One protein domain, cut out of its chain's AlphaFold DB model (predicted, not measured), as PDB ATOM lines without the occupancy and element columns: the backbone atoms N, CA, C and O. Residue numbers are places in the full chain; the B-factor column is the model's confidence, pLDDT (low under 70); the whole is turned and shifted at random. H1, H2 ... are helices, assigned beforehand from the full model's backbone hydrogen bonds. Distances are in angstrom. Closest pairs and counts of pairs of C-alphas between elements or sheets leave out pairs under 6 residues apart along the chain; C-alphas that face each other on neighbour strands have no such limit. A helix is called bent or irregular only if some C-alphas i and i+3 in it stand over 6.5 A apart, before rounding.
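AT A GLANCE: This is residues 97 to 271 of the 538 residues of an uncharacterized protein of Eimeria mitis (UniProt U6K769). One long helix, H5, runs lengthwise through the middle, with the bent H4 folded back along one side and H7 lengthwise on another. H1 and H6 lie side by side beyond H5's first half, while H2 and the short H3 sit around its other end. The printed part has 175 residues with seven named helices, H1 to H7 in chain order, and no named strand: all helix. It is compact, with a radius of gyration of the C-alphas of 16.7 A, and elongated, spanning 50 by 31 by 24 A.

IN THESE COORDINATES: Find C-alpha 97 at (121.475, -9.021, 90.952), where H1, residues 97 to 107, begins. H2 is residues 122 to 133, H3 140 to 145. H4, residues 153 to 177, was assigned as one helix by its hydrogen bonds but is bent, with C-alphas 161 and 164 7.6 A apart; its arms are H4a, 153 to 161, and H4b, 164 to 177. H5, residues 189 to 210, measures 31.9 A; H6 is 219 to 232. H7, residues 235 to 259, runs 34.6 A to C-alpha 259 at (151.372, -16.465, 72.242), with a kink of 32 degrees near residue 242; it is only just irregular, C-alphas 240 and 243 being 6.9 A apart.

HOW THE PARTS SIT: H1 and H6 only just touch; their closest C-alphas, Ser 97 and Glu 232, are 6.9 A apart. H2 only just touches H5, at Leu 128 and Tyr 206, closest C-alphas 6.5 A apart, with residues 202 to 210 of H5 alone. H3 and H4a form a hairpin, closest C-alphas Leu 143 and Ala 153, 5.4 A. H4a touches H5 with residues 205 to 210 of H5 alone, closest C-alphas Ala 153 and Ala 209, 4.5 A. H4b and H5 form a hairpin at a steep tilt of 42 degrees, closest C-alphas Cys 171 and Lys 194, 6.1 A. H7 touches no helix but is near H5. Every O i to N i+4 pair is within hydrogen-bond range in H1, H2, H3, H4a, H4b, H5 and H6, and 18 of 21 in H7.

THE WHOLE: The farthest C-alphas, Glu 148 and Pro 184, are 50.0 A apart. The printed part has no cut; the links H1 to H2 and H4 to H5 are long. Mean pLDDT of the printed part is 75.7; 55 residues are under 70, among them 97 to 111, 180 to 189 and 248 to 271.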
ATOM      1  N   SER A  97     120.336  -8.137  90.639       54.31
ATOM      2  CA  SER A  97     121.475  -9.021  90.952       54.31
ATOM      3  C   SER A  97     122.634  -8.810  89.977       54.31
ATOM      4  O   SER A  97     123.780  -8.685  90.400       54.31
ATOM      5  N   VAL A  98     122.353  -8.638  88.681       54.94
ATOM      6  CA  VAL A  98     123.382  -8.335  87.668       54.94
ATOM      7  C   VAL A  98     124.020  -6.962  87.918       54.94
ATOM      8  O   VAL A  98     125.242  -6.825  87.830       54.94
ATOM      9  N   LEU A  99     123.226  -5.952  88.290       53.28
ATOM     10  CA  LEU A  99     123.738  -4.636  88.690       53.28
ATOM     11  C   LEU A  99     124.524  -4.682  90.008       53.28
ATOM     12  O   LEU A  99     125.574  -4.046  90.097       53.28
ATOM     13  N   ALA A 100     124.069  -5.450  91.002       55.84
ATOM     14  CA  ALA A 100     124.776  -5.648  92.266       55.84
ATOM     15  C   ALA A 100     126.104  -6.386  92.062       55.84
ATOM     16  O   ALA A 100     127.113  -5.977  92.624       55.84
ATOM     17  N   MET A 101     126.143  -7.399  91.195       56.38
ATOM     18  CA  MET A 101     127.359  -8.127  90.835       56.38
ATOM     19  C   MET A 101     128.321  -7.238  90.034       56.38
ATOM     20  O   MET A 101     129.506  -7.161  90.352       56.38
ATOM     21  N   ALA A 102     127.829  -6.446  89.075       55.56
ATOM     22  CA  ALA A 102     128.641  -5.447  88.375       55.56
ATOM     23  C   ALA A 102     129.165  -4.327  89.301       55.56
ATOM     24  O   ALA A 102     130.253  -3.801  89.060       55.56
ATOM     25  N   ALA A 103     128.422  -3.963  90.352       54.88
ATOM     26  CA  ALA A 103     128.849  -3.017  91.381       54.88
ATOM     27  C   ALA A 103     129.839  -3.644  92.378       54.88
ATOM     28  O   ALA A 103     130.838  -3.018  92.716       54.88
ATOM     29  N   PHE A 104     129.639  -4.898  92.786       56.44
ATOM     30  CA  PHE A 104     130.581  -5.637  93.626       56.44
ATOM     31  C   PHE A 104     131.949  -5.733  92.942       56.44
ATOM     32  O   PHE A 104     132.966  -5.361  93.524       56.44
ATOM     33  N   LEU A 105     131.953  -6.112  91.659       54.53
ATOM     34  CA  LEU A 105     133.140  -6.206  90.800       54.53
ATOM     35  C   LEU A 105     133.771  -4.838  90.464       54.53
ATOM     36  O   LEU A 105     134.809  -4.791  89.807       54.53
ATOM     37  N   ARG A 106     133.158  -3.722  90.887       57.22
ATOM     38  CA  ARG A 106     133.758  -2.372  90.892       57.22
ATOM     39  C   ARG A 106     134.347  -1.981  92.248       57.22
ATOM     40  O   ARG A 106     135.213  -1.116  92.284       57.22
ATOM     41  N   CYS A 107     133.864  -2.570  93.342       50.28
ATOM     42  CA  CYS A 107     134.138  -2.105  94.703       50.28
ATOM     43  C   CYS A 107     135.087  -3.010  95.506       50.28
ATOM     44  O   CYS A 107     135.711  -2.526  96.449       50.28
ATOM     45  N   HIS A 108     135.206  -4.302  95.178       52.06
ATOM     46  CA  HIS A 108     135.903  -5.275  96.031       52.06
ATOM     47  C   HIS A 108     137.186  -5.848  95.426       52.06
ATOM     48  O   HIS A 108     137.129  -6.730  94.576       52.06
ATOM     49  N   LYS A 109     138.318  -5.402  96.001       57.16
ATOM     50  CA  LYS A 109     139.723  -5.767  95.717       57.16
ATOM     51  C   LYS A 109     140.151  -5.534  94.247       57.16
ATOM     52  O   LYS A 109     139.478  -5.996  93.332       57.16
ATOM     53  N   PRO A 110     141.297  -4.873  93.981       66.25
ATOM     54  CA  PRO A 110     141.838  -4.846  92.626       66.25
ATOM     55  C   PRO A 110     142.075  -6.286  92.156       66.25
ATOM     56  O   PRO A 110     142.663  -7.102  92.873       66.25
ATOM     57  N   LEU A 111     141.601  -6.611  90.948       67.88
ATOM     58  CA  LEU A 111     141.827  -7.934  90.353       67.88
ATOM     59  C   LEU A 111     143.315  -8.146  90.044       67.88
ATOM     60  O   LEU A 111     143.780  -9.285  90.016       67.88
ATOM     61  N   LEU A 112     144.066  -7.052  89.878       74.50
ATOM     62  CA  LEU A 112     145.524  -7.042  89.874       74.50
ATOM     63  C   LEU A 112     146.101  -7.294  91.274       74.50
ATOM     64  O   LEU A 112     145.802  -6.580  92.228       74.50
ATOM     65  N   ASN A 113     147.012  -8.260  91.370       76.94
ATOM     66  CA  ASN A 113     147.835  -8.500  92.550       76.94
ATOM     67  C   ASN A 113     148.960  -7.453  92.648       76.94
ATOM     68  O   ASN A 113     150.105  -7.694  92.263       76.94
ATOM     69  N   ASP A 114     148.613  -6.281  93.168       72.50
ATOM     70  CA  ASP A 114     149.516  -5.143  93.374       72.50
ATOM     71  C   ASP A 114     150.449  -5.273  94.594       72.50
ATOM     72  O   ASP A 114     151.362  -4.467  94.757       72.50
ATOM     73  N   ARG A 115     150.260  -6.306  95.427       72.38
ATOM     74  CA  ARG A 115     151.139  -6.643  96.562       72.38
ATOM     75  C   ARG A 115     152.310  -7.552  96.172       72.38
ATOM     76  O   ARG A 115     153.169  -7.834  97.005       72.38
ATOM     77  N   GLY A 116     152.331  -8.060  94.940       74.00
ATOM     78  CA  GLY A 116     153.392  -8.936  94.452       74.00
ATOM     79  C   GLY A 116     154.683  -8.174  94.110       74.00
ATOM     80  O   GLY A 116     154.613  -7.069  93.576       74.00
ATOM     81  N   PRO A 117     155.873  -8.780  94.293       78.00
ATOM     82  CA  PRO A 117     157.151  -8.162  93.917       78.00
ATOM     83  C   PRO A 117     157.334  -7.985  92.395       78.00
ATOM     84  O   PRO A 117     158.338  -7.425  91.965       78.00
ATOM     85  N   GLU A 118     156.392  -8.462  91.568       77.44
ATOM     86  CA  GLU A 118     156.398  -8.251  90.111       77.44
ATOM     87  C   GLU A 118     156.023  -6.802  89.710       77.44
ATOM     88  O   GLU A 118     156.236  -6.429  88.560       77.44
ATOM     89  N   LEU A 119     155.521  -5.973  90.640       79.69
ATOM     90  CA  LEU A 119     155.134  -4.567  90.426       79.69
ATOM     91  C   LEU A 119     155.976  -3.608  91.309       79.69
ATOM     92  O   LEU A 119     155.469  -3.050  92.281       79.69
ATOM     93  N   PRO A 120     157.277  -3.412  91.009       69.25
ATOM     94  CA  PRO A 120     158.192  -2.650  91.869       69.25
ATOM     95  C   PRO A 120     158.012  -1.123  91.810       69.25
ATOM     96  O   PRO A 120     158.545  -0.424  92.669       69.25
ATOM     97  N   ASP A 121     157.301  -0.592  90.809       83.56
ATOM     98  CA  ASP A 121     157.074   0.848  90.640       83.56
ATOM     99  C   ASP A 121     155.660   1.252  91.090       83.56
ATOM    100  O   ASP A 121     154.644   0.815  90.535       83.56
ATOM    101  N   GLY A 122     155.597   2.135  92.090       85.44
ATOM    102  CA  GLY A 122     154.350   2.703  92.598       85.44
ATOM    103  C   GLY A 122     153.598   3.548  91.564       85.44
ATOM    104  O   GLY A 122     152.367   3.529  91.557       85.44
ATOM    105  N   ASN A 123     154.299   4.224  90.647       87.12
ATOM    106  CA  ASN A 123     153.666   5.000  89.575       87.12
ATOM    107  C   ASN A 123     152.950   4.082  88.582       87.12
ATOM    108  O   ASN A 123     151.805   4.339  88.203       87.12
ATOM    109  N   LEU A 124     153.589   2.968  88.219       87.50
ATOM    110  CA  LEU A 124     152.981   1.928  87.396       87.50
ATOM    111  C   LEU A 124     151.748   1.319  88.082       87.50
ATOM    112  O   LEU A 124     150.694   1.200  87.456       87.50
ATOM    113  N   CYS A 125     151.837   0.998  89.375       87.94
ATOM    114  CA  CYS A 125     150.691   0.524  90.154       87.94
ATOM    115  C   CYS A 125     149.515   1.523  90.117       87.94
ATOM    116  O   CYS A 125     148.373   1.130  89.861       87.94
ATOM    117  N   MET A 126     149.791   2.821  90.277       89.44
ATOM    118  CA  MET A 126     148.779   3.881  90.186       89.44
ATOM    119  C   MET A 126     148.160   4.007  88.785       89.44
ATOM    120  O   MET A 126     146.939   4.130  88.681       89.44
ATOM    121  N   LEU A 127     148.953   3.904  87.710       92.81
ATOM    122  CA  LEU A 127     148.446   3.894  86.331       92.81
ATOM    123  C   LEU A 127     147.484   2.721  86.092       92.81
ATOM    124  O   LEU A 127     146.388   2.914  85.561       92.81
ATOM    125  N   LEU A 128     147.877   1.510  86.499       91.00
ATOM    126  CA  LEU A 128     147.059   0.312  86.313       91.00
ATOM    127  C   LEU A 128     145.763   0.374  87.135       91.00
ATOM    128  O   LEU A 128     144.688   0.122  86.590       91.00
ATOM    129  N   ARG A 129     145.840   0.784  88.410       86.44
ATOM    130  CA  ARG A 129     144.661   1.011  89.266       86.44
ATOM    131  C   ARG A 129     143.728   2.080  88.688       86.44
ATOM    132  O   ARG A 129     142.517   1.886  88.704       86.44
ATOM    133  N   GLY A 130     144.266   3.172  88.141       89.81
ATOM    134  CA  GLY A 130     143.475   4.213  87.478       89.81
ATOM    135  C   GLY A 130     142.734   3.693  86.241       89.81
ATOM    136  O   GLY A 130     141.549   3.975  86.061       89.81
ATOM    137  N   CYS A 131     143.392   2.880  85.410       91.44
ATOM    138  CA  CYS A 131     142.751   2.234  84.260       91.44
ATOM    139  C   CYS A 131     141.637   1.262  84.692       91.44
ATOM    140  O   CYS A 131     140.544   1.285  84.119       91.44
ATOM    141  N   ASP A 132     141.879   0.458  85.734       86.75
ATOM    142  CA  ASP A 132     140.922  -0.530  86.245       86.75
ATOM    143  C   ASP A 132     139.700   0.113  86.917       86.75
ATOM    144  O   ASP A 132     138.566  -0.243  86.595       86.75
ATOM    145  N   ALA A 133     139.908   1.148  87.739       83.50
ATOM    146  CA  ALA A 133     138.837   1.941  88.349       83.50
ATOM    147  C   ALA A 133     137.925   2.603  87.297       83.50
ATOM    148  O   ALA A 133     136.707   2.661  87.464       83.50
ATOM    149  N   HIS A 134     138.497   3.044  86.172       86.94
ATOM    150  CA  HIS A 134     137.745   3.556  85.021       86.94
ATOM    151  C   HIS A 134     137.250   2.463  84.053       86.94
ATOM    152  O   HIS A 134     136.648   2.785  83.027       86.94
ATOM    153  N   GLN A 135     137.475   1.182  84.363       86.88
ATOM    154  CA  GLN A 135     137.093   0.012  83.562       86.88
ATOM    155  C   GLN A 135     137.542   0.092  82.088       86.88
ATOM    156  O   GLN A 135     136.859  -0.414  81.190       86.88
ATOM    157  N   ARG A 136     138.700   0.708  81.822       91.75
ATOM    158  CA  ARG A 136     139.210   0.997  80.470       91.75
ATOM    159  C   ARG A 136     140.576   0.370  80.225       91.75
ATOM    160  O   ARG A 136     141.362   0.210  81.144       91.75
ATOM    161  N   MET A 137     140.877   0.051  78.972       92.56
ATOM    162  CA  MET A 137     142.243  -0.313  78.586       92.56
ATOM    163  C   MET A 137     143.214   0.853  78.845       92.56
ATOM    164  O   MET A 137     142.810   2.023  78.846       92.56
ATOM    165  N   ILE A 138     144.498   0.533  79.024       94.75
ATOM    166  CA  ILE A 138     145.567   1.536  78.977       94.75
ATOM    167  C   ILE A 138     145.553   2.120  77.565       94.75
ATOM    168  O   ILE A 138     145.600   1.369  76.581       94.75
ATOM    169  N   SER A 139     145.439   3.441  77.460       95.12
ATOM    170  CA  SER A 139     145.339   4.117  76.169       95.12
ATOM    171  C   SER A 139     146.671   4.069  75.408       95.12
ATOM    172  O   SER A 139     147.739   4.004  76.027       95.12
ATOM    173  N   PRO A 140     146.659   4.173  74.063       94.12
ATOM    174  CA  PRO A 140     147.888   4.253  73.272       94.12
ATOM    175  C   PRO A 140     148.819   5.398  73.698       94.12
ATOM    176  O   PRO A 140     150.037   5.267  73.592       94.12
ATOM    177  N   LEU A 141     148.260   6.503  74.210       94.19
ATOM    178  CA  LEU A 141     149.032   7.627  74.733       94.19
ATOM    179  C   LEU A 141     149.748   7.257  76.037       94.19
ATOM    180  O   LEU A 141     150.953   7.448  76.131       94.19
ATOM    181  N   GLU A 142     149.049   6.673  77.013       95.88
ATOM    182  CA  GLU A 142     149.658   6.236  78.281       95.88
ATOM    183  C   GLU A 142     150.719   5.149  78.067       95.88
ATOM    184  O   GLU A 142     151.784   5.214  78.679       95.88
ATOM    185  N   LEU A 143     150.467   4.195  77.161       95.38
ATOM    186  CA  LEU A 143     151.445   3.178  76.762       95.38
ATOM    187  C   LEU A 143     152.704   3.799  76.142       95.38
ATOM    188  O   LEU A 143     153.801   3.296  76.366       95.38
ATOM    189  N   LYS A 144     152.557   4.883  75.369       94.12
ATOM    190  CA  LYS A 144     153.679   5.603  74.751       94.12
ATOM    191  C   LYS A 144     154.445   6.453  75.768       94.12
ATOM    192  O   LYS A 144     155.670   6.425  75.767       94.12
ATOM    193  N   THR A 145     153.741   7.184  76.633       94.69
ATOM    194  CA  THR A 145     154.339   8.041  77.671       94.69
ATOM    195  C   THR A 145     155.108   7.226  78.713       94.69
ATOM    196  O   THR A 145     156.141   7.676  79.190       94.69
ATOM    197  N   ASN A 146     154.645   6.012  79.027       94.31
ATOM    198  CA  ASN A 146     155.269   5.129  80.017       94.31
ATOM    199  C   ASN A 146     156.059   3.972  79.374       94.31
ATOM    200  O   ASN A 146     156.331   2.979  80.042       94.31
ATOM    201  N   ALA A 147     156.424   4.064  78.087       93.19
ATOM    202  CA  ALA A 147     157.033   2.958  77.338       93.19
ATOM    203  C   ALA A 147     158.355   2.437  77.942       93.19
ATOM    204  O   ALA A 147     158.682   1.267  77.767       93.19
ATOM    205  N   GLU A 148     159.097   3.278  78.670       92.06
ATOM    206  CA  GLU A 148     160.330   2.884  79.371       92.06
ATOM    207  C   GLU A 148     160.055   2.067  80.649       92.06
ATOM    208  O   GLU A 148     160.823   1.166  80.979       92.06
ATOM    209  N   ALA A 149     158.938   2.335  81.336       90.81
ATOM    210  CA  ALA A 149     158.496   1.614  82.535       90.81
ATOM    211  C   ALA A 149     157.601   0.395  82.217       90.81
ATOM    212  O   ALA A 149     157.360  -0.453  83.077       90.81
ATOM    213  N   LEU A 150     157.099   0.300  80.982       93.12
ATOM    214  CA  LEU A 150     156.183  -0.734  80.501       93.12
ATOM    215  C   LEU A 150     156.875  -1.641  79.466       93.12
ATOM    216  O   LEU A 150     156.731  -1.418  78.260       93.12
ATOM    217  N   PRO A 151     157.594  -2.701  79.887       92.12
ATOM    218  CA  PRO A 151     158.398  -3.523  78.978       92.12
ATOM    219  C   PRO A 151     157.589  -4.212  77.864       92.12
ATOM    220  O   PRO A 151     158.150  -4.552  76.825       92.12
ATOM    221  N   GLY A 152     156.276  -4.403  78.041       93.56
ATOM    222  CA  GLY A 152     155.383  -4.951  77.014       93.56
ATOM    223  C   GLY A 152     154.421  -3.934  76.392       93.56
ATOM    224  O   GLY A 152     153.409  -4.341  75.813       93.56
ATOM    225  N   ALA A 153     154.703  -2.627  76.478       94.00
ATOM    226  CA  ALA A 153     153.821  -1.567  75.977       94.00
ATOM    227  C   ALA A 153     153.404  -1.749  74.503       94.00
ATOM    228  O   ALA A 153     152.250  -1.502  74.154       94.00
ATOM    229  N   ALA A 154     154.307  -2.231  73.639       92.81
ATOM    230  CA  ALA A 154     154.003  -2.500  72.230       92.81
ATOM    231  C   ALA A 154     152.918  -3.583  72.065       92.81
ATOM    232  O   ALA A 154     151.940  -3.388  71.341       92.81
ATOM    233  N   ALA A 155     153.051  -4.707  72.777       91.75
ATOM    234  CA  ALA A 155     152.083  -5.803  72.740       91.75
ATOM    235  C   ALA A 155     150.736  -5.389  73.365       91.75
ATOM    236  O   ALA A 155     149.679  -5.662  72.795       91.75
ATOM    237  N   ALA A 156     150.770  -4.634  74.468       93.62
ATOM    238  CA  ALA A 156     149.587  -4.020  75.070       93.62
ATOM    239  C   ALA A 156     148.882  -3.017  74.133       93.62
ATOM    240  O   ALA A 156     147.656  -2.895  74.172       93.62
ATOM    241  N   GLY A 157     149.628  -2.342  73.251       93.88
ATOM    242  CA  GLY A 157     149.090  -1.470  72.205       93.88
ATOM    243  C   GLY A 157     148.381  -2.243  71.090       93.88
ATOM    244  O   GLY A 157     147.296  -1.852  70.663       93.88
ATOM    245  N   VAL A 158     148.921  -3.397  70.674       92.69
ATOM    246  CA  VAL A 158     148.217  -4.312  69.749       92.69
ATOM    247  C   VAL A 158     146.919  -4.823  70.382       92.69
ATOM    248  O   VAL A 158     145.886  -4.873  69.713       92.69
ATOM    249  N   MET A 159     146.952  -5.163  71.675       91.88
ATOM    250  CA  MET A 159     145.766  -5.567  72.434       91.88
ATOM    251  C   MET A 159     144.730  -4.446  72.584       91.88
ATOM    252  O   MET A 159     143.541  -4.749  72.564       91.88
ATOM    253  N   ALA A 160     145.145  -3.179  72.685       91.75
ATOM    254  CA  ALA A 160     144.221  -2.043  72.656       91.75
ATOM    255  C   ALA A 160     143.522  -1.926  71.293       91.75
ATOM    256  O   ALA A 160     142.299  -1.875  71.225       91.75
ATOM    257  N   ALA A 161     144.302  -1.945  70.208       90.50
ATOM    258  CA  ALA A 161     143.805  -1.695  68.855       90.50
ATOM    259  C   ALA A 161     142.956  -2.837  68.261       90.50
ATOM    260  O   ALA A 161     142.153  -2.596  67.365       90.50
ATOM    261  N   LYS A 162     143.158  -4.088  68.703       88.75
ATOM    262  CA  LYS A 162     142.484  -5.279  68.140       88.75
ATOM    263  C   LYS A 162     141.600  -6.036  69.130       88.75
ATOM    264  O   LYS A 162     140.833  -6.905  68.721       88.75
ATOM    265  N   GLY A 163     141.739  -5.761  70.424       81.25
ATOM    266  CA  GLY A 163     141.188  -6.602  71.481       81.25
ATOM    267  C   GLY A 163     139.674  -6.577  71.609       81.25
ATOM    268  O   GLY A 163     139.084  -7.615  71.876       81.25
ATOM    269  N   THR A 164     139.041  -5.427  71.372       81.62
ATOM    270  CA  THR A 164     137.576  -5.288  71.403       81.62
ATOM    271  C   THR A 164     136.913  -6.172  70.348       81.62
ATOM    272  O   THR A 164     136.132  -7.047  70.703       81.62
ATOM    273  N   GLY A 165     137.316  -6.046  69.080       85.06
ATOM    274  CA  GLY A 165     136.799  -6.900  68.004       85.06
ATOM    275  C   GLY A 165     137.136  -8.386  68.192       85.06
ATOM    276  O   GLY A 165     136.319  -9.249  67.888       85.06
ATOM    277  N   ALA A 166     138.309  -8.713  68.749       78.69
ATOM    278  CA  ALA A 166     138.653 -10.099  69.080       78.69
ATOM    279  C   ALA A 166     137.775 -10.677  70.210       78.69
ATOM    280  O   ALA A 166     137.380 -11.840  70.141       78.69
ATOM    281  N   ALA A 167     137.449  -9.871  71.225       78.75
ATOM    282  CA  ALA A 167     136.549 -10.246  72.311       78.75
ATOM    283  C   ALA A 167     135.102 -10.420  71.826       78.75
ATOM    284  O   ALA A 167     134.442 -11.373  72.236       78.75
ATOM    285  N   GLU A 168     134.622  -9.555  70.929       83.69
ATOM    286  CA  GLU A 168     133.295  -9.672  70.310       83.69
ATOM    287  C   GLU A 168     133.165 -10.978  69.516       83.69
ATOM    288  O   GLU A 168     132.272 -11.772  69.810       83.69
ATOM    289  N   VAL A 169     134.118 -11.271  68.621       86.25
ATOM    290  CA  VAL A 169     134.151 -12.529  67.850       86.25
ATOM    291  C   VAL A 169     134.237 -13.760  68.764       86.25
ATOM    292  O   VAL A 169     133.583 -14.768  68.500       86.25
ATOM    293  N   LEU A 170     134.998 -13.697  69.865       82.00
ATOM    294  CA  LEU A 170     135.040 -14.779  70.857       82.00
ATOM    295  C   LEU A 170     133.668 -14.992  71.521       82.00
ATOM    296  O   LEU A 170     133.244 -16.133  71.698       82.00
ATOM    297  N   CYS A 171     132.969 -13.912  71.881       82.00
ATOM    298  CA  CYS A 171     131.647 -13.985  72.507       82.00
ATOM    299  C   CYS A 171     130.574 -14.503  71.541       82.00
ATOM    300  O   CYS A 171     129.680 -15.227  71.974       82.00
ATOM    301  N   GLU A 172     130.669 -14.179  70.251       83.69
ATOM    302  CA  GLU A 172     129.809 -14.744  69.206       83.69
ATOM    303  C   GLU A 172     130.053 -16.252  69.045       83.69
ATOM    304  O   GLU A 172     129.111 -17.036  69.152       83.69
ATOM    305  N   GLN A 173     131.316 -16.678  68.918       83.94
ATOM    306  CA  GLN A 173     131.690 -18.098  68.823       83.94
ATOM    307  C   GLN A 173     131.257 -18.913  70.051       83.94
ATOM    308  O   GLN A 173     130.765 -20.033  69.906       83.94
ATOM    309  N   LEU A 174     131.419 -18.361  71.259       77.50
ATOM    310  CA  LEU A 174     130.931 -18.975  72.499       77.50
ATOM    311  C   LEU A 174     129.396 -18.994  72.556       77.50
ATOM    312  O   LEU A 174     128.811 -19.981  72.993       77.50
ATOM    313  N   GLY A 175     128.729 -17.942  72.073       79.56
ATOM    314  CA  GLY A 175     127.271 -17.883  71.950       79.56
ATOM    315  C   GLY A 175     126.703 -18.997  71.070       79.56
ATOM    316  O   GLY A 175     125.745 -19.671  71.464       79.56
ATOM    317  N   GLU A 176     127.324 -19.228  69.911       82.38
ATOM    318  CA  GLU A 176     126.977 -20.311  68.989       82.38
ATOM    319  C   GLU A 176     127.271 -21.698  69.583       82.38
ATOM    320  O   GLU A 176     126.400 -22.574  69.553       82.38
ATOM    321  N   SER A 177     128.464 -21.908  70.156       76.31
ATOM    322  CA  SER A 177     128.884 -23.221  70.666       76.31
ATOM    323  C   SER A 177     128.065 -23.680  71.876       76.31
ATOM    324  O   SER A 177     127.642 -24.837  71.935       76.31
ATOM    325  N   LEU A 178     127.772 -22.762  72.804       71.62
ATOM    326  CA  LEU A 178     126.969 -23.009  74.003       71.62
ATOM    327  C   LEU A 178     125.458 -23.031  73.716       71.62
ATOM    328  O   LEU A 178     124.674 -23.356  74.608       71.62
ATOM    329  N   LYS A 179     125.037 -22.703  72.482       80.19
ATOM    330  CA  LYS A 179     123.629 -22.585  72.061       80.19
ATOM    331  C   LYS A 179     122.821 -21.701  73.013       80.19
ATOM    332  O   LYS A 179     121.703 -22.061  73.394       80.19
ATOM    333  N   LEU A 180     123.397 -20.566  73.415       66.56
ATOM    334  CA  LEU A 180     122.803 -19.666  74.404       66.56
ATOM    335  C   LEU A 180     121.480 -19.097  73.879       66.56
ATOM    336  O   LEU A 180     121.436 -18.118  73.133       66.56
ATOM    337  N   SER A 181     120.376 -19.726  74.280       65.19
ATOM    338  CA  SER A 181     119.039 -19.189  74.071       65.19
ATOM    339  C   SER A 181     118.860 -17.918  74.904       65.19
ATOM    340  O   SER A 181     119.555 -17.687  75.898       65.19
ATOM    341  N   LYS A 182     117.912 -17.062  74.504       65.00
ATOM    342  CA  LYS A 182     117.539 -15.898  75.316       65.00
ATOM    343  C   LYS A 182     117.048 -16.398  76.675       65.00
ATOM    344  O   LYS A 182     116.020 -17.069  76.740       65.00
ATOM    345  N   GLY A 183     117.813 -16.101  77.725       59.47
ATOM    346  CA  GLY A 183     117.529 -16.565  79.078       59.47
ATOM    347  C   GLY A 183     116.183 -16.043  79.599       59.47
ATOM    348  O   GLY A 183     115.718 -14.990  79.152       59.47
ATOM    349  N   PRO A 184     115.559 -16.739  80.568       53.44
ATOM    350  CA  PRO A 184     114.230 -16.393  81.081       53.44
ATOM    351  C   PRO A 184     114.156 -15.012  81.757       53.44
ATOM    352  O   PRO A 184     113.062 -14.494  81.958       53.44
ATOM    353  N   HIS A 185     115.302 -14.402  82.076       55.78
ATOM    354  CA  HIS A 185     115.410 -13.110  82.760       55.78
ATOM    355  C   HIS A 185     115.645 -11.911  81.825       55.78
ATOM    356  O   HIS A 185     115.899 -10.815  82.302       55.78
ATOM    357  N   GLY A 186     115.587 -12.082  80.498       55.69
ATOM    358  CA  GLY A 186     115.696 -10.975  79.532       55.69
ATOM    359  C   GLY A 186     117.108 -10.404  79.335       55.69
ATOM    360  O   GLY A 186     117.443 -10.004  78.218       55.69
ATOM    361  N   VAL A 187     117.969 -10.447  80.358       56.12
ATOM    362  CA  VAL A 187     119.414 -10.224  80.220       56.12
ATOM    363  C   VAL A 187     119.983 -11.291  79.287       56.12
ATOM    364  O   VAL A 187     119.917 -12.489  79.564       56.12
ATOM    365  N   CYS A 188     120.532 -10.864  78.150       63.59
ATOM    366  CA  CYS A 188     121.161 -11.774  77.202       63.59
ATOM    367  C   CYS A 188     122.467 -12.315  77.816       63.59
ATOM    368  O   CYS A 188     123.354 -11.506  78.097       63.59
ATOM    369  N   PRO A 189     122.644 -13.644  77.984       69.88
ATOM    370  CA  PRO A 189     123.873 -14.201  78.561       69.88
ATOM    371  C   PRO A 189     125.142 -13.793  77.797       69.88
ATOM    372  O   PRO A 189     126.209 -13.664  78.389       69.88
ATOM    373  N   VAL A 190     125.008 -13.512  76.496       72.25
ATOM    374  CA  VAL A 190     126.077 -12.999  75.627       72.25
ATOM    375  C   VAL A 190     126.576 -11.617  76.072       72.25
ATOM    376  O   VAL A 190     127.768 -11.354  75.986       72.25
ATOM    377  N   GLU A 191     125.713 -10.733  76.584       76.94
ATOM    378  CA  GLU A 191     126.137  -9.402  77.052       76.94
ATOM    379  C   GLU A 191     126.872  -9.479  78.397       76.94
ATOM    380  O   GLU A 191     127.867  -8.781  78.596       76.94
ATOM    381  N   LEU A 192     126.462 -10.387  79.292       76.19
ATOM    382  CA  LEU A 192     127.227 -10.683  80.507       76.19
ATOM    383  C   LEU A 192     128.595 -11.294  80.155       76.19
ATOM    384  O   LEU A 192     129.618 -10.861  80.679       76.19
ATOM    385  N   LEU A 193     128.628 -12.230  79.201       77.62
ATOM    386  CA  LEU A 193     129.864 -12.829  78.697       77.62
ATOM    387  C   LEU A 193     130.805 -11.775  78.087       77.62
ATOM    388  O   LEU A 193     131.989 -11.766  78.417       77.62
ATOM    389  N   LYS A 194     130.292 -10.836  77.278       82.62
ATOM    390  CA  LYS A 194     131.067  -9.699  76.743       82.62
ATOM    391  C   LYS A 194     131.676  -8.836  77.848       82.62
ATOM    392  O   LYS A 194     132.829  -8.423  77.723       82.62
ATOM    393  N   LEU A 195     130.940  -8.572  78.931       81.62
ATOM    394  CA  LEU A 195     131.453  -7.806  80.072       81.62
ATOM    395  C   LEU A 195     132.607  -8.534  80.782       81.62
ATOM    396  O   LEU A 195     133.617  -7.895  81.090       81.62
ATOM    397  N   GLU A 196     132.499  -9.848  81.002       81.44
ATOM    398  CA  GLU A 196     133.563 -10.637  81.643       81.44
ATOM    399  C   GLU A 196     134.777 -10.858  80.734       81.44
ATOM    400  O   GLU A 196     135.908 -10.605  81.155       81.44
ATOM    401  N   VAL A 197     134.576 -11.218  79.461       83.44
ATOM    402  CA  VAL A 197     135.666 -11.311  78.473       83.44
ATOM    403  C   VAL A 197     136.368  -9.955  78.327       83.44
ATOM    404  O   VAL A 197     137.598  -9.898  78.302       83.44
ATOM    405  N   GLY A 198     135.616  -8.849  78.332       86.44
ATOM    406  CA  GLY A 198     136.160  -7.493  78.337       86.44
ATOM    407  C   GLY A 198     137.031  -7.191  79.562       86.44
ATOM    408  O   GLY A 198     138.126  -6.650  79.410       86.44
ATOM    409  N   LYS A 199     136.601  -7.573  80.775       85.38
ATOM    410  CA  LYS A 199     137.413  -7.448  82.005       85.38
ATOM    411  C   LYS A 199     138.701  -8.266  81.917       85.38
ATOM    412  O   LYS A 199     139.779  -7.716  82.131       85.38
ATOM    413  N   VAL A 200     138.604  -9.550  81.564       83.94
ATOM    414  CA  VAL A 200     139.759 -10.457  81.446       83.94
ATOM    415  C   VAL A 200     140.755  -9.942  80.401       83.94
ATOM    416  O   VAL A 200     141.961  -9.938  80.652       83.94
ATOM    417  N   HIS A 201     140.268  -9.427  79.268       87.56
ATOM    418  CA  HIS A 201     141.109  -8.819  78.236       87.56
ATOM    419  C   HIS A 201     141.843  -7.562  78.730       87.56
ATOM    420  O   HIS A 201     143.045  -7.436  78.493       87.56
ATOM    421  N   ARG A 202     141.174  -6.661  79.473       90.25
ATOM    422  CA  ARG A 202     141.838  -5.500  80.106       90.25
ATOM    423  C   ARG A 202     142.938  -5.931  81.076       90.25
ATOM    424  O   ARG A 202     144.054  -5.433  80.988       90.25
ATOM    425  N   LEU A 203     142.655  -6.890  81.957       89.00
ATOM    426  CA  LEU A 203     143.628  -7.372  82.944       89.00
ATOM    427  C   LEU A 203     144.834  -8.050  82.275       89.00
ATOM    428  O   LEU A 203     145.972  -7.847  82.700       89.00
ATOM    429  N   LEU A 204     144.616  -8.794  81.185       87.44
ATOM    430  CA  LEU A 204     145.702  -9.331  80.364       87.44
ATOM    431  C   LEU A 204     146.495  -8.220  79.662       87.44
ATOM    432  O   LEU A 204     147.714  -8.339  79.547       87.44
ATOM    433  N   GLN A 205     145.846  -7.137  79.223       92.81
ATOM    434  CA  GLN A 205     146.532  -5.975  78.658       92.81
ATOM    435  C   GLN A 205     147.438  -5.311  79.707       92.81
ATOM    436  O   GLN A 205     148.590  -5.013  79.398       92.81
ATOM    437  N   TYR A 206     146.964  -5.145  80.946       93.00
ATOM    438  CA  TYR A 206     147.750  -4.604  82.062       93.00
ATOM    439  C   TYR A 206     148.975  -5.472  82.364       93.00
ATOM    440  O   TYR A 206     150.099  -4.973  82.410       93.00
ATOM    441  N   ALA A 207     148.770  -6.785  82.497       89.56
ATOM    442  CA  ALA A 207     149.844  -7.744  82.734       89.56
ATOM    443  C   ALA A 207     150.857  -7.785  81.587       89.56
ATOM    444  O   ALA A 207     152.059  -7.846  81.827       89.56
ATOM    445  N   THR A 208     150.377  -7.697  80.345       90.88
ATOM    446  CA  THR A 208     151.229  -7.615  79.156       90.88
ATOM    447  C   THR A 208     152.049  -6.329  79.176       90.88
ATOM    448  O   THR A 208     153.261  -6.402  79.022       90.88
ATOM    449  N   ALA A 209     151.433  -5.170  79.433       93.25
ATOM    450  CA  ALA A 209     152.116  -3.876  79.464       93.25
ATOM    451  C   ALA A 209     153.244  -3.850  80.509       93.25
ATOM    452  O   ALA A 209     154.376  -3.492  80.185       93.25
ATOM    453  N   ALA A 210     152.943  -4.292  81.733       90.81
ATOM    454  CA  ALA A 210     153.884  -4.364  82.849       90.81
ATOM    455  C   ALA A 210     154.859  -5.563  82.773       90.81
ATOM    456  O   ALA A 210     155.765  -5.670  83.593       90.81
ATOM    457  N   GLY A 211     154.707  -6.470  81.800       89.69
ATOM    458  CA  GLY A 211     155.571  -7.646  81.641       89.69
ATOM    459  C   GLY A 211     155.414  -8.716  82.731       89.69
ATOM    460  O   GLY A 211     156.335  -9.513  82.930       89.69
ATOM    461  N   LEU A 212     154.269  -8.743  83.426       86.25
ATOM    462  CA  LEU A 212     153.982  -9.653  84.539       86.25
ATOM    463  C   LEU A 212     153.892 -11.098  84.041       86.25
ATOM    464  O   LEU A 212     153.135 -11.428  83.122       86.25
ATOM    465  N   LYS A 213     154.677 -11.991  84.649       77.94
ATOM    466  CA  LYS A 213     154.877 -13.358  84.139       77.94
ATOM    467  C   LYS A 213     154.109 -14.391  84.943       77.94
ATOM    468  O   LYS A 213     153.748 -15.431  84.379       77.94
ATOM    469  N   LYS A 214     153.796 -14.144  86.215       78.56
ATOM    470  CA  LYS A 214     152.994 -15.045  87.058       78.56
ATOM    471  C   LYS A 214     152.067 -14.232  87.963       78.56
ATOM    472  O   LYS A 214     152.220 -13.031  88.089       78.56
ATOM    473  N   ASN A 215     151.051 -14.900  88.512       70.19
ATOM    474  CA  ASN A 215     150.256 -14.464  89.671       70.19
ATOM    475  C   ASN A 215     149.754 -13.000  89.674       70.19
ATOM    476  O   ASN A 215     149.539 -12.432  90.742       70.19
ATOM    477  N   PHE A 216     149.563 -12.400  88.492       76.06
ATOM    478  CA  PHE A 216     149.127 -11.011  88.345       76.06
ATOM    479  C   PHE A 216     147.640 -10.829  88.633       76.06
ATOM    480  O   PHE A 216     147.223  -9.721  88.942       76.06
ATOM    481  N   LEU A 217     146.850 -11.901  88.528       76.44
ATOM    482  CA  LEU A 217     145.491 -11.939  89.045       76.44
ATOM    483  C   LEU A 217     145.536 -12.354  90.514       76.44
ATOM    484  O   LEU A 217     146.200 -13.332  90.867       76.44
ATOM    485  N   SER A 218     144.818 -11.622  91.358       74.12
ATOM    486  CA  SER A 218     144.612 -11.975  92.758       74.12
ATOM    487  C   SER A 218     143.770 -13.252  92.857       74.12
ATOM    488  O   SER A 218     142.609 -13.266  92.444       74.12
ATOM    489  N   SER A 219     144.348 -14.328  93.407       72.56
ATOM    490  CA  SER A 219     143.638 -15.604  93.586       72.56
ATOM    491  C   SER A 219     142.421 -15.443  94.499       72.56
ATOM    492  O   SER A 219     141.369 -15.996  94.195       72.56
ATOM    493  N   ASP A 220     142.535 -14.638  95.561       70.19
ATOM    494  CA  ASP A 220     141.415 -14.275  96.435       70.19
ATOM    495  C   ASP A 220     140.265 -13.647  95.647       70.19
ATOM    496  O   ASP A 220     139.105 -13.969  95.871       70.19
ATOM    497  N   ALA A 221     140.579 -12.714  94.743       67.56
ATOM    498  CA  ALA A 221     139.559 -11.996  93.994       67.56
ATOM    499  C   ALA A 221     138.872 -12.921  92.978       67.56
ATOM    500  O   ALA A 221     137.657 -12.857  92.835       67.56
ATOM    501  N   LEU A 222     139.617 -13.833  92.339       70.38
ATOM    502  CA  LEU A 222     139.042 -14.860  91.462       70.38
ATOM    503  C   LEU A 222     138.163 -15.867  92.224       70.38
ATOM    504  O   LEU A 222     137.112 -16.242  91.715       70.38
ATOM    505  N   LEU A 223     138.554 -16.268  93.439       75.75
ATOM    506  CA  LEU A 223     137.734 -17.131  94.300       75.75
ATOM    507  C   LEU A 223     136.438 -16.432  94.720       75.75
ATOM    508  O   LEU A 223     135.363 -16.984  94.520       75.75
ATOM    509  N   VAL A 224     136.519 -15.184  95.191       72.75
ATOM    510  CA  VAL A 224     135.333 -14.385  95.550       72.75
ATOM    511  C   VAL A 224     134.422 -14.145  94.339       72.75
ATOM    512  O   VAL A 224     133.203 -14.163  94.481       72.75
ATOM    513  N   MET A 225     134.979 -13.961  93.132       71.88
ATOM    514  CA  MET A 225     134.180 -13.942  91.900       71.88
ATOM    515  C   MET A 225     133.425 -15.260  91.703       71.88
ATOM    516  O   MET A 225     132.226 -15.230  91.437       71.88
ATOM    517  N   LEU A 226     134.107 -16.400  91.831       78.44
ATOM    518  CA  LEU A 226     133.516 -17.720  91.620       78.44
ATOM    519  C   LEU A 226     132.392 -18.013  92.627       78.44
ATOM    520  O   LEU A 226     131.299 -18.383  92.207       78.44
ATOM    521  N   GLU A 227     132.627 -17.751  93.917       80.88
ATOM    522  CA  GLU A 227     131.636 -17.882  95.000       80.88
ATOM    523  C   GLU A 227     130.391 -17.006  94.764       80.88
ATOM    524  O   GLU A 227     129.269 -17.401  95.086       80.88
ATOM    525  N   LEU A 228     130.559 -15.814  94.178       74.75
ATOM    526  CA  LEU A 228     129.436 -14.940  93.830       74.75
ATOM    527  C   LEU A 228     128.628 -15.461  92.643       74.75
ATOM    528  O   LEU A 228     127.401 -15.431  92.703       74.75
ATOM    529  N   TYR A 229     129.276 -15.967  91.590       74.75
ATOM    530  CA  TYR A 229     128.548 -16.583  90.477       74.75
ATOM    531  C   TYR A 229     127.824 -17.863  90.907       74.75
ATOM    532  O   TYR A 229     126.694 -18.072  90.477       74.75
ATOM    533  N   GLU A 230     128.422 -18.673  91.787       80.75
ATOM    534  CA  GLU A 230     127.785 -19.862  92.371       80.75
ATOM    535  C   GLU A 230     126.528 -19.499  93.180       80.75
ATOM    536  O   GLU A 230     125.538 -20.228  93.160       80.75
ATOM    537  N   ARG A 231     126.550 -18.350  93.867       78.12
ATOM    538  CA  ARG A 231     125.447 -17.870  94.706       78.12
ATOM    539  C   ARG A 231     124.331 -17.150  93.942       78.12
ATOM    540  O   ARG A 231     123.169 -17.282  94.319       78.12
ATOM    541  N   GLU A 232     124.675 -16.337  92.943       74.75
ATOM    542  CA  GLU A 232     123.729 -15.449  92.245       74.75
ATOM    543  C   GLU A 232     123.159 -16.055  90.950       74.75
ATOM    544  O   GLU A 232     122.095 -15.630  90.492       74.75
ATOM    545  N   MET A 233     123.830 -17.041  90.343       73.62
ATOM    546  CA  MET A 233     123.263 -17.820  89.235       73.62
ATOM    547  C   MET A 233     122.476 -19.020  89.764       73.62
ATOM    548  O   MET A 233     122.771 -19.557  90.827       73.62
ATOM    549  N   ASP A 234     121.487 -19.497  89.003       79.31
ATOM    550  CA  ASP A 234     120.859 -20.772  89.340       79.31
ATOM    551  C   ASP A 234     121.878 -21.917  89.208       79.31
ATOM    552  O   ASP A 234     122.644 -21.972  88.243       79.31
ATOM    553  N   GLU A 235     121.871 -22.844  90.172       80.94
ATOM    554  CA  GLU A 235     122.837 -23.951  90.288       80.94
ATOM    555  C   GLU A 235     122.997 -24.729  88.972       80.94
ATOM    556  O   GLU A 235     124.097 -25.157  88.613       80.94
ATOM    557  N   LYS A 236     121.907 -24.882  88.212       77.19
ATOM    558  CA  LYS A 236     121.932 -25.550  86.914       77.19
ATOM    559  C   LYS A 236     122.707 -24.718  85.893       77.19
ATOM    560  O   LYS A 236     123.642 -25.250  85.304       77.19
ATOM    561  N   SER A 237     122.373 -23.444  85.693       71.88
ATOM    562  CA  SER A 237     123.090 -22.584  84.744       71.88
ATOM    563  C   SER A 237     124.553 -22.363  85.125       71.88
ATOM    564  O   SER A 237     125.408 -22.323  84.237       71.88
ATOM    565  N   PHE A 238     124.853 -22.269  86.423       76.31
ATOM    566  CA  PHE A 238     126.224 -22.198  86.918       76.31
ATOM    567  C   PHE A 238     127.021 -23.440  86.493       76.31
ATOM    568  O   PHE A 238     128.014 -23.323  85.775       76.31
ATOM    569  N   ASN A 239     126.535 -24.638  86.836       80.62
ATOM    570  CA  ASN A 239     127.238 -25.891  86.556       80.62
ATOM    571  C   ASN A 239     127.235 -26.302  85.070       80.62
ATOM    572  O   ASN A 239     128.198 -26.916  84.614       80.62
ATOM    573  N   THR A 240     126.180 -26.007  84.294       68.00
ATOM    574  CA  THR A 240     126.080 -26.456  82.887       68.00
ATOM    575  C   THR A 240     126.540 -25.439  81.850       68.00
ATOM    576  O   THR A 240     126.792 -25.845  80.717       68.00
ATOM    577  N   PHE A 241     126.634 -24.147  82.186       68.19
ATOM    578  CA  PHE A 241     127.055 -23.104  81.237       68.19
ATOM    579  C   PHE A 241     128.228 -22.267  81.743       68.19
ATOM    580  O   PHE A 241     129.208 -22.127  81.016       68.19
ATOM    581  N   PHE A 242     128.151 -21.712  82.958       72.00
ATOM    582  CA  PHE A 242     129.167 -20.769  83.430       72.00
ATOM    583  C   PHE A 242     130.497 -21.456  83.749       72.00
ATOM    584  O   PHE A 242     131.511 -21.096  83.160       72.00
ATOM    585  N   LEU A 243     130.494 -22.462  84.629       75.50
ATOM    586  CA  LEU A 243     131.711 -23.130  85.089       75.50
ATOM    587  C   LEU A 243     132.513 -23.764  83.928       75.50
ATOM    588  O   LEU A 243     133.703 -23.471  83.827       75.50
ATOM    589  N   PRO A 244     131.903 -24.502  82.970       74.19
ATOM    590  CA  PRO A 244     132.641 -25.034  81.822       74.19
ATOM    591  C   PRO A 244     133.218 -23.943  80.910       74.19
ATOM    592  O   PRO A 244     134.334 -24.087  80.416       74.19
ATOM    593  N   ALA A 245     132.489 -22.842  80.693       62.84
ATOM    594  CA  ALA A 245     132.973 -21.726  79.879       62.84
ATOM    595  C   ALA A 245     134.094 -20.944  80.584       62.84
ATOM    596  O   ALA A 245     135.038 -20.501  79.932       62.84
ATOM    597  N   TYR A 246     134.022 -20.802  81.909       68.06
ATOM    598  CA  TYR A 246     135.057 -20.189  82.736       68.06
ATOM    599  C   TYR A 246     136.349 -21.019  82.719       68.06
ATOM    600  O   TYR A 246     137.419 -20.477  82.433       68.06
ATOM    601  N   ASP A 247     136.246 -22.338  82.909       74.88
ATOM    602  CA  ASP A 247     137.373 -23.270  82.802       74.88
ATOM    603  C   ASP A 247     137.979 -23.276  81.389       74.88
ATOM    604  O   ASP A 247     139.203 -23.258  81.235       74.88
ATOM    605  N   GLU A 248     137.152 -23.234  80.338       67.62
ATOM    606  CA  GLU A 248     137.625 -23.135  78.953       67.62
ATOM    607  C   GLU A 248     138.340 -21.800  78.688       67.62
ATOM    608  O   GLU A 248     139.390 -21.782  78.037       67.62
ATOM    609  N   VAL A 249     137.823 -20.686  79.220       60.91
ATOM    610  CA  VAL A 249     138.489 -19.378  79.157       60.91
ATOM    611  C   VAL A 249     139.829 -19.430  79.887       60.91
ATOM    612  O   VAL A 249     140.824 -19.023  79.294       60.91
ATOM    613  N   LEU A 250     139.912 -19.982  81.103       66.25
ATOM    614  CA  LEU A 250     141.177 -20.140  81.836       66.25
ATOM    615  C   LEU A 250     142.183 -21.038  81.094       66.25
ATOM    616  O   LEU A 250     143.369 -20.698  81.005       66.25
ATOM    617  N   ALA A 251     141.726 -22.146  80.506       69.00
ATOM    618  CA  ALA A 251     142.559 -23.030  79.698       69.00
ATOM    619  C   ALA A 251     143.113 -22.297  78.464       69.00
ATOM    620  O   ALA A 251     144.336 -22.219  78.289       69.00
ATOM    621  N   LYS A 252     142.241 -21.655  77.672       62.41
ATOM    622  CA  LYS A 252     142.620 -20.825  76.515       62.41
ATOM    623  C   LYS A 252     143.516 -19.650  76.908       62.41
ATOM    624  O   LYS A 252     144.411 -19.287  76.150       62.41
ATOM    625  N   PHE A 253     143.342 -19.078  78.096       59.88
ATOM    626  CA  PHE A 253     144.191 -18.012  78.632       59.88
ATOM    627  C   PHE A 253     145.612 -18.507  78.930       59.88
ATOM    628  O   PHE A 253     146.595 -17.828  78.617       59.88
ATOM    629  N   SER A 254     145.740 -19.724  79.469       59.66
ATOM    630  CA  SER A 254     147.034 -20.381  79.685       59.66
ATOM    631  C   SER A 254     147.792 -20.630  78.369       59.66
ATOM    632  O   SER A 254     149.025 -20.551  78.340       59.66
ATOM    633  N   ASP A 255     147.064 -20.847  77.268       57.72
ATOM    634  CA  ASP A 255     147.610 -20.958  75.915       57.72
ATOM    635  C   ASP A 255     147.911 -19.593  75.281       57.72
ATOM    636  O   ASP A 255     148.995 -19.401  74.728       57.72
ATOM    637  N   ALA A 256     147.031 -18.600  75.432       48.50
ATOM    638  CA  ALA A 256     147.256 -17.231  74.965       48.50
ATOM    639  C   ALA A 256     148.530 -16.624  75.581       48.50
ATOM    640  O   ALA A 256     149.316 -15.970  74.896       48.50
ATOM    641  N   LYS A 257     148.824 -16.951  76.844       53.97
ATOM    642  CA  LYS A 257     150.076 -16.595  77.530       53.97
ATOM    643  C   LYS A 257     151.340 -17.146  76.844       53.97
ATOM    644  O   LYS A 257     152.419 -16.570  76.986       53.97
ATOM    645  N   LYS A 258     151.235 -18.231  76.065       59.75
ATOM    646  CA  LYS A 258     152.326 -18.761  75.221       59.75
ATOM    647  C   LYS A 258     152.502 -17.918  73.947       59.75
ATOM    648  O   LYS A 258     153.633 -17.758  73.488       59.75
ATOM    649  N   LEU A 259     151.417 -17.328  73.434       44.59
ATOM    650  CA  LEU A 259     151.372 -16.465  72.242       44.59
ATOM    651  C   LEU A 259     151.808 -15.008  72.485       44.59
ATOM    652  O   LEU A 259     152.031 -14.286  71.518       44.59
ATOM    653  N   VAL A 260     151.976 -14.569  73.737       45.78
ATOM    654  CA  VAL A 260     152.526 -13.230  74.046       45.78
ATOM    655  C   VAL A 260     154.052 -13.183  73.862       45.78
ATOM    656  O   VAL A 260     154.587 -12.160  73.444       45.78
ATOM    657  N   LYS A 261     154.772 -14.298  74.073       54.22
ATOM    658  CA  LYS A 261     156.249 -14.352  73.957       54.22
ATOM    659  C   LYS A 261     156.816 -13.887  72.596       54.22
ATOM    660  O   LYS A 261     157.867 -13.257  72.595       54.22
ATOM    661  N   PRO A 262     156.191 -14.164  71.434       49.84
ATOM    662  CA  PRO A 262     156.649 -13.618  70.152       49.84
ATOM    663  C   PRO A 262     156.348 -12.122  69.955       49.84
ATOM    664  O   PRO A 262     157.000 -11.486  69.128       49.84
ATOM    665  N   ALA A 263     155.377 -11.555  70.685       46.47
ATOM    666  CA  ALA A 263     154.897 -10.185  70.485       46.47
ATOM    667  C   ALA A 263     155.850  -9.102  71.033       46.47
ATOM    668  O   ALA A 263     155.793  -7.968  70.565       46.47
ATOM    669  N   GLU A 264     156.785  -9.458  71.927       50.75
ATOM    670  CA  GLU A 264     157.879  -8.579  72.398       50.75
ATOM    671  C   GLU A 264     158.752  -8.020  71.250       50.75
ATOM    672  O   GLU A 264     159.495  -7.063  71.446       50.75
ATOM    673  N   LYS A 265     158.677  -8.592  70.037       53.44
ATOM    674  CA  LYS A 265     159.497  -8.196  68.876       53.44
ATOM    675  C   LYS A 265     158.839  -7.189  67.922       53.44
ATOM    676  O   LYS A 265     159.447  -6.855  66.907       53.44
ATOM    677  N   VAL A 266     157.613  -6.731  68.186       53.81
ATOM    678  CA  VAL A 266     156.901  -5.798  67.291       53.81
ATOM    679  C   VAL A 266     157.343  -4.349  67.565       53.81
ATOM    680  O   VAL A 266     157.150  -3.871  68.682       53.81
ATOM    681  N   PRO A 267     157.898  -3.608  66.581       61.44
ATOM    682  CA  PRO A 267     158.315  -2.221  66.790       61.44
ATOM    683  C   PRO A 267     157.132  -1.299  67.098       61.44
ATOM    684  O   PRO A 267     156.139  -1.284  66.367       61.44
ATOM    685  N   PHE A 268     157.271  -0.463  68.130       46.06
ATOM    686  CA  PHE A 268     156.222   0.461  68.591       46.06
ATOM    687  C   PHE A 268     155.752   1.444  67.499       46.06
ATOM    688  O   PHE A 268     154.595   1.853  67.477       46.06
ATOM    689  N   SER A 269     156.626   1.773  66.542       57.44
ATOM    690  CA  SER A 269     156.337   2.629  65.381       57.44
ATOM    691  C   SER A 269     155.332   2.049  64.377       57.44
ATOM    692  O   SER A 269     154.895   2.770  63.485       57.44
ATOM    693  N   SER A 270     154.970   0.767  64.496       60.59
ATOM    694  CA  SER A 270     153.997   0.094  63.618       60.59
ATOM    695  C   SER A 270     152.545   0.153  64.113       60.59
ATOM    696  O   SER A 270     151.638  -0.286  63.402       60.59
ATOM    697  N   LEU A 271     152.304   0.684  65.317       47.94
ATOM    698  CA  LEU A 271     150.957   0.833  65.865       47.94
ATOM    699  C   LEU A 271     150.225   2.020  65.210       47.94
ATOM    700  O   LEU A 271     150.811   3.099  65.089       47.94
TER     701      LEU A 271